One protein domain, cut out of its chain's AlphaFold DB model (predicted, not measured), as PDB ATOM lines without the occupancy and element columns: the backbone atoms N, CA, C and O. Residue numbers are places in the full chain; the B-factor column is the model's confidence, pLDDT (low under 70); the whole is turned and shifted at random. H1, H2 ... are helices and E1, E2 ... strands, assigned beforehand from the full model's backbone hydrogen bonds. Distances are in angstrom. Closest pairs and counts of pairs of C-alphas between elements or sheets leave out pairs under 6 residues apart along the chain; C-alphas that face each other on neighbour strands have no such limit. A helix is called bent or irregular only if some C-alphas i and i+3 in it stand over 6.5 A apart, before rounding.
ATOM      1  N   ILE A  21     114.664 243.529 167.703       91.62
ATOM      2  CA  ILE A  21     115.830 243.093 168.473       91.62
ATOM      3  C   ILE A  21     117.041 243.122 167.545       91.62
ATOM      4  O   ILE A  21     116.952 242.688 166.399       91.62
ATOM      5  N   SER A  22     118.160 243.646 168.037       93.25
ATOM      6  CA  SER A  22     119.435 243.666 167.320       93.25
ATOM      7  C   SER A  22     120.469 242.916 168.151       93.25
ATOM      8  O   SER A  22     120.703 243.285 169.301       93.25
ATOM      9  N   ILE A  23     121.086 241.887 167.577       92.69
ATOM     10  CA  ILE A  23     122.216 241.177 168.180       92.69
ATOM     11  C   ILE A  23     123.487 241.635 167.481       92.69
ATOM     12  O   ILE A  23     123.564 241.612 166.253       92.69
ATOM     13  N   TYR A  24     124.463 242.050 168.282       94.25
ATOM     14  CA  TYR A  24     125.786 242.435 167.817       94.25
ATOM     15  C   TYR A  24     126.771 241.322 168.142       94.25
ATOM     16  O   TYR A  24     126.850 240.871 169.286       94.25
ATOM     17  N   CYS A  25     127.525 240.891 167.140       92.31
ATOM     18  CA  CYS A  25     128.556 239.875 167.275       92.31
ATOM     19  C   CYS A  25     129.879 240.438 166.774       92.31
ATOM     20  O   CYS A  25     129.931 241.030 165.700       92.31
ATOM     21  N   LEU A  26     130.939 240.262 167.559       92.94
ATOM     22  CA  LEU A  26     132.285 240.647 167.158       92.94
ATOM     23  C   LEU A  26     132.863 239.545 166.261       92.94
ATOM     24  O   LEU A  26     133.066 238.423 166.723       92.94
ATOM     25  N   VAL A  27     133.108 239.865 164.995       91.88
ATOM     26  CA  VAL A  27     133.673 238.971 163.978       91.88
ATOM     27  C   VAL A  27     134.832 239.704 163.323       91.88
ATOM     28  O   VAL A  27     134.650 240.823 162.862       91.88
ATOM     29  N   GLU A  28     136.024 239.102 163.319       91.00
ATOM     30  CA  GLU A  28     137.222 239.690 162.690       91.00
ATOM     31  C   GLU A  28     137.460 241.159 163.092       91.00
ATOM     32  O   GLU A  28     137.764 242.012 162.268       91.00
ATOM     33  N   TYR A  29     137.321 241.448 164.393       94.38
ATOM     34  CA  TYR A  29     137.477 242.782 164.998       94.38
ATOM     35  C   TYR A  29     136.393 243.812 164.646       94.38
ATOM     36  O   TYR A  29     136.452 244.941 165.135       94.38
ATOM     37  N   GLU A  30     135.356 243.422 163.906       95.00
ATOM     38  CA  GLU A  30     134.220 244.277 163.575       95.00
ATOM     39  C   GLU A  30     132.919 243.778 164.211       95.00
ATOM     40  O   GLU A  30     132.636 242.581 164.289       95.00
ATOM     41  N   TYR A  31     132.091 244.709 164.688       94.44
ATOM     42  CA  TYR A  31     130.760 244.374 165.187       94.44
ATOM     43  C   TYR A  31     129.788 244.211 164.019       94.44
ATOM     44  O   TYR A  31     129.350 245.190 163.415       94.44
ATOM     45  N   GLN A  32     129.390 242.974 163.752       93.69
ATOM     46  CA  GLN A  32     128.318 242.645 162.823       93.69
ATOM     47  C   GLN A  32     126.972 242.661 163.548       93.69
ATOM     48  O   GLN A  32     126.865 242.213 164.691       93.69
ATOM     49  N   VAL A  33     125.931 243.172 162.888       94.06
ATOM     50  CA  VAL A  33     124.578 243.264 163.451       94.06
ATOM     51  C   VAL A  33     123.608 242.362 162.703       94.06
ATOM     52  O   VAL A  33     123.499 242.426 161.482       94.06
ATOM     53  N   THR A  34     122.839 241.580 163.458       93.81
ATOM     54  CA  THR A  34     121.684 240.831 162.950       93.81
ATOM     55  C   THR A  34     120.417 241.355 163.608       93.81
ATOM     56  O   THR A  34     120.385 241.594 164.816       93.81
ATOM     57  N   GLN A  35     119.375 241.579 162.810       93.50
ATOM     58  CA  GLN A  35     118.120 242.166 163.270       93.50
ATOM     59  C   GLN A  35     116.975 241.166 163.151       93.50
ATOM     60  O   GLN A  35     116.823 240.534 162.115       93.50
ATOM     61  N   PHE A  36     116.145 241.100 164.190       93.94
ATOM     62  CA  PHE A  36     115.021 240.174 164.311       93.94
ATOM     63  C   PHE A  36     113.732 240.939 164.626       93.94
ATOM     64  O   PHE A  36     113.735 241.898 165.413       93.94
ATOM     65  N   ARG A  37     112.621 240.526 164.018       91.19
ATOM     66  CA  ARG A  37     111.289 241.124 164.167       91.19
ATOM     67  C   ARG A  37     110.221 240.042 164.257       91.19
ATOM     68  O   ARG A  37     110.375 238.969 163.698       91.19
ATOM     69  N   ALA A  38     109.102 240.356 164.912       88.25
ATOM     70  CA  ALA A  38     107.911 239.501 164.949       88.25
ATOM     71  C   ALA A  38     108.241 238.009 165.186       88.25
ATOM     72  O   ALA A  38     108.694 237.642 166.267       88.25
ATOM     73  N   THR A  39     108.035 237.154 164.188       92.62
ATOM     74  CA  THR A  39     108.214 235.699 164.272       92.62
ATOM     75  C   THR A  39     109.635 235.221 163.974       92.62
ATOM     76  O   THR A  39     109.864 234.016 163.964       92.62
ATOM     77  N   ASP A  40     110.586 236.124 163.738       93.81
ATOM     78  CA  ASP A  40     111.973 235.753 163.477       93.81
ATOM     79  C   ASP A  40     112.560 235.017 164.688       93.81
ATOM     80  O   ASP A  40     112.495 235.502 165.828       93.81
ATOM     81  N   HIS A  41     113.140 233.843 164.428       93.81
ATOM     82  CA  HIS A  41     113.877 233.078 165.427       93.81
ATOM     83  C   HIS A  41     115.195 233.771 165.735       93.81
ATOM     84  O   HIS A  41     115.971 234.092 164.834       93.81
ATOM     85  N   ILE A  42     115.453 233.980 167.021       93.75
ATOM     86  CA  ILE A  42     116.675 234.633 167.459       93.75
ATOM     87  C   ILE A  42     117.846 233.673 167.300       93.75
ATOM     88  O   ILE A  42     117.903 232.634 167.947       93.75
ATOM     89  N   GLN A  43     118.812 234.071 166.478       91.69
ATOM     90  CA  GLN A  43     120.081 233.372 166.338       91.69
ATOM     91  C   GLN A  43     121.159 234.119 167.119       91.69
ATOM     92  O   GLN A  43     121.397 235.307 166.900       91.69
ATOM     93  N   SER A  44     121.809 233.417 168.046       88.00
ATOM     94  CA  SER A  44     122.897 233.957 168.856       88.00
ATOM     95  C   SER A  44     124.079 232.990 168.846       88.00
ATOM     96  O   SER A  44     123.906 231.840 169.253       88.00
ATOM     97  N   PRO A  45     125.289 233.435 168.466       87.50
ATOM     98  CA  PRO A  45     126.492 232.610 168.569       87.50
ATOM     99  C   PRO A  45     126.801 232.183 170.009       87.50
ATOM    100  O   PRO A  45     127.318 231.095 170.236       87.50
ATOM    101  N   THR A  46     126.452 233.020 170.992       90.00
ATOM    102  CA  THR A  46     126.667 232.739 172.420       90.00
ATOM    103  C   THR A  46     125.675 231.709 172.963       90.00
ATOM    104  O   THR A  46     125.996 230.965 173.887       90.00
ATOM    105  N   PHE A  47     124.471 231.646 172.388       91.88
ATOM    106  CA  PHE A  47     123.403 230.739 172.806       91.88
ATOM    107  C   PHE A  47     122.825 229.998 171.592       91.88
ATOM    108  O   PHE A  47     121.719 230.308 171.152       91.88
ATOM    109  N   PRO A  48     123.539 228.996 171.048       87.50
ATOM    110  CA  PRO A  48     123.134 228.317 169.813       87.50
ATOM    111  C   PRO A  48     121.821 227.534 169.950       87.50
ATOM    112  O   PRO A  48     121.118 227.327 168.969       87.50
ATOM    113  N   ASN A  49     121.463 227.135 171.174       92.56
ATOM    114  CA  ASN A  49     120.227 226.406 171.475       92.56
ATOM    115  C   ASN A  49     119.062 227.330 171.876       92.56
ATOM    116  O   ASN A  49     118.041 226.860 172.377       92.56
ATOM    117  N   LEU A  50     119.213 228.649 171.713       91.25
ATOM    118  CA  LEU A  50     118.155 229.605 172.010       91.25
ATOM    119  C   LEU A  50     117.063 229.517 170.935       91.25
ATOM    120  O   LEU A  50     117.183 230.096 169.864       91.25
ATOM    121  N   ASN A  51     115.977 228.804 171.235       92.38
ATOM    122  CA  ASN A  51     114.840 228.657 170.327       92.38
ATOM    123  C   ASN A  51     113.655 229.526 170.767       92.38
ATOM    124  O   ASN A  51     112.624 229.019 171.208       92.38
ATOM    125  N   VAL A  52     113.819 230.847 170.683       93.31
ATOM    126  CA  VAL A  52     112.737 231.810 170.937       93.31
ATOM    127  C   VAL A  52     112.596 232.780 169.774       93.31
ATOM    128  O   VAL A  52     113.561 233.083 169.072       93.31
ATOM    129  N   THR A  53     111.382 233.283 169.582       94.69
ATOM    130  CA  THR A  53     111.089 234.317 168.582       94.69
ATOM    131  C   THR A  53     111.143 235.709 169.199       94.69
ATOM    132  O   THR A  53     110.919 235.882 170.402       94.69
ATOM    133  N   ALA A  54     111.387 236.731 168.377       92.25
ATOM    134  CA  ALA A  54     111.369 238.120 168.840       92.25
ATOM    135  C   ALA A  54     110.032 238.495 169.518       92.25
ATOM    136  O   ALA A  54     110.021 239.166 170.551       92.25
ATOM    137  N   GLN A  55     108.905 237.994 169.003       92.31
ATOM    138  CA  GLN A  55     107.569 238.208 169.559       92.31
ATOM    139  C   GLN A  55     107.419 237.655 170.978       92.31
ATOM    140  O   GLN A  55     106.837 238.328 171.827       92.31
ATOM    141  N   GLN A  56     107.953 236.464 171.263       91.50
ATOM    142  CA  GLN A  56     107.894 235.885 172.611       91.50
ATOM    143  C   GLN A  56     108.630 236.758 173.632       91.50
ATOM    144  O   GLN A  56     108.150 236.939 174.752       91.50
ATOM    145  N   ILE A  57     109.755 237.356 173.233       90.06
ATOM    146  CA  ILE A  57     110.519 238.276 174.081       90.06
ATOM    147  C   ILE A  57     109.730 239.567 174.328       90.06
ATOM    148  O   ILE A  57     109.640 240.021 175.469       90.06
ATOM    149  N   PHE A  58     109.103 240.136 173.292       89.00
ATOM    150  CA  PHE A  58     108.252 241.319 173.459       89.00
ATOM    151  C   PHE A  58     107.060 241.046 174.386       89.00
ATOM    152  O   PHE A  58     106.777 241.853 175.272       89.00
ATOM    153  N   GLN A  59     106.410 239.886 174.246       88.56
ATOM    154  CA  GLN A  59     105.289 239.495 175.101       88.56
ATOM    155  C   GLN A  59     105.709 239.325 176.568       88.56
ATOM    156  O   GLN A  59     104.976 239.731 177.468       88.56
ATOM    157  N   ALA A  60     106.898 238.771 176.824       86.62
ATOM    158  CA  ALA A  60     107.424 238.628 178.180       86.62
ATOM    159  C   ALA A  60     107.627 239.987 178.878       86.62
ATOM    160  O   ALA A  60     107.365 240.108 180.076       86.62
ATOM    161  N   GLY A  61     108.044 241.017 178.132       79.00
ATOM    162  CA  GLY A  61     108.175 242.386 178.643       79.00
ATOM    163  C   GLY A  61     106.833 243.048 178.972       79.00
ATOM    164  O   GLY A  61     106.734 243.754 179.974       79.00
ATOM    165  N   ILE A  62     105.794 242.782 178.175       77.06
ATOM    166  CA  ILE A  62     104.437 243.314 178.397       77.06
ATOM    167  C   ILE A  62     103.783 242.649 179.615       77.06
ATOM    168  O   ILE A  62     103.309 243.341 180.512       77.06
ATOM    169  N   ASN A  63     103.850 241.318 179.718       65.94
ATOM    170  CA  ASN A  63     103.197 240.562 180.797       65.94
ATOM    171  C   ASN A  63     103.678 240.958 182.208       65.94
ATOM    172  O   ASN A  63     102.961 240.769 183.195       65.94
ATOM    173  N   ARG A  64     104.896 241.500 182.322       57.47
ATOM    174  CA  ARG A  64     105.471 241.953 183.594       57.47
ATOM    175  C   ARG A  64     104.961 243.334 184.023       57.47
ATOM    176  O   ARG A  64     104.946 243.616 185.217       57.47
ATOM    177  N   ALA A  65     104.516 244.171 183.085       57.66
ATOM    178  CA  ALA A  65     103.892 245.456 183.400       57.66
ATOM    179  C   ALA A  65     102.479 245.275 183.989       57.66
ATOM    180  O   ALA A  65     102.078 246.033 184.870       57.66
ATOM    181  N   ASP A  66     101.768 244.223 183.578       55.19
ATOM    182  CA  ASP A  66     100.383 243.971 183.997       55.19
ATOM    183  C   ASP A  66     100.269 243.269 185.362       55.19
ATOM    184  O   ASP A  66      99.233 243.335 186.025       55.19
ATOM    185  N   SER A  67     101.337 242.611 185.825       54.94
ATOM    186  CA  SER A  67     101.352 241.859 187.090       54.94
ATOM    187  C   SER A  67     101.754 242.693 188.314       54.94
ATOM    188  O   SER A  67     101.638 242.207 189.437       54.94
ATOM    189  N   SER A  68     102.138 243.962 188.134       55.09
ATOM    190  CA  SER A  68     102.441 244.875 189.247       55.09
ATOM    191  C   SER A  68     101.211 245.616 189.802       55.09
ATOM    192  O   SER A  68     101.370 246.442 190.695       55.09
TER     193      SER A  68
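What this domain is: This is residues 21 to 68 of the 71 residues of a protein of Tolypothrix sp. PCC 7910 (UniProt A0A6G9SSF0). A long hairpin of two antiparallel strands, E1 and E2, has a single helix, H1, at the end opposite its turn, and the far part of that helix, residues 59 to 68, sticks out away from the rest as an arm. Between E2 and H1 the long unnamed stretch of residues 38 to 53 makes a wide loop that runs out and folds back. The printed part has 48 residues with two named strands and one named helix, in the order E1, E2, H1; the sheet's order is E1 - E2, antiparallel, and the class is mixed, helices and strands. The whole is loose, with a radius of gyration of the C-alphas of 13.1 A, and it spans 44 by 18 by 17 A, a length to which the free arm of H1 adds.

Where its parts are: E2, the longest strand, covers residues 30 to 37 and measures 23.2 A from first to last C-alpha; C-alpha 37 stands at (111.289, 241.124, 164.167). E1 covers residues 21 to 27, measures 18.9 A and begins with C-alpha 21 at (115.830, 243.093, 168.473). H1 covers residues 54 to 68, measures 23.3 A and ends with C-alpha 68 at (102.441, 244.875, 189.247). H1 is neither bent nor irregular, but only just: C-alphas 65 and 68 are 6.1 A apart.

How they stand to each other: E1 and E2 form a hairpin with a tight link of 2 residues, and the angle between their directions is 156 degrees. C-alphas 22 and 35 face each other at 4.5 A, as do C-alphas 26 and 31 at 4.5 A. N 23 and O 34 are within hydrogen-bond range at 2.9 A, and N 27 and O 30 at 2.8 A. The closest C-alphas of E2 and H1 are those of Arg 37 and Ala 54, 5.6 A apart, with 3 pairs of C-alphas within 8 A. The closest C-alphas of E1 and H1 are those of Ile 21 and Ala 54, 6.7 A apart, with 1 pair within 8 A. In H1, 6 of 11 O i to N i+4 pairs are within hydrogen-bond range, beside 7 of 12 O i to N i+3 pairs.

The domain as a whole: The two C-alphas farthest apart are those of Glu 28 and Ser 68, at 44.1 A. Residues 59 to 68, which belong to H1, stand free; the body without them spans 31 by 18 by 11 A. The link from E2 to H1 is long, with 16 residues. The printed part has no cut. Its mean pLDDT is 87.1, and residues 63 to 68 are under 70.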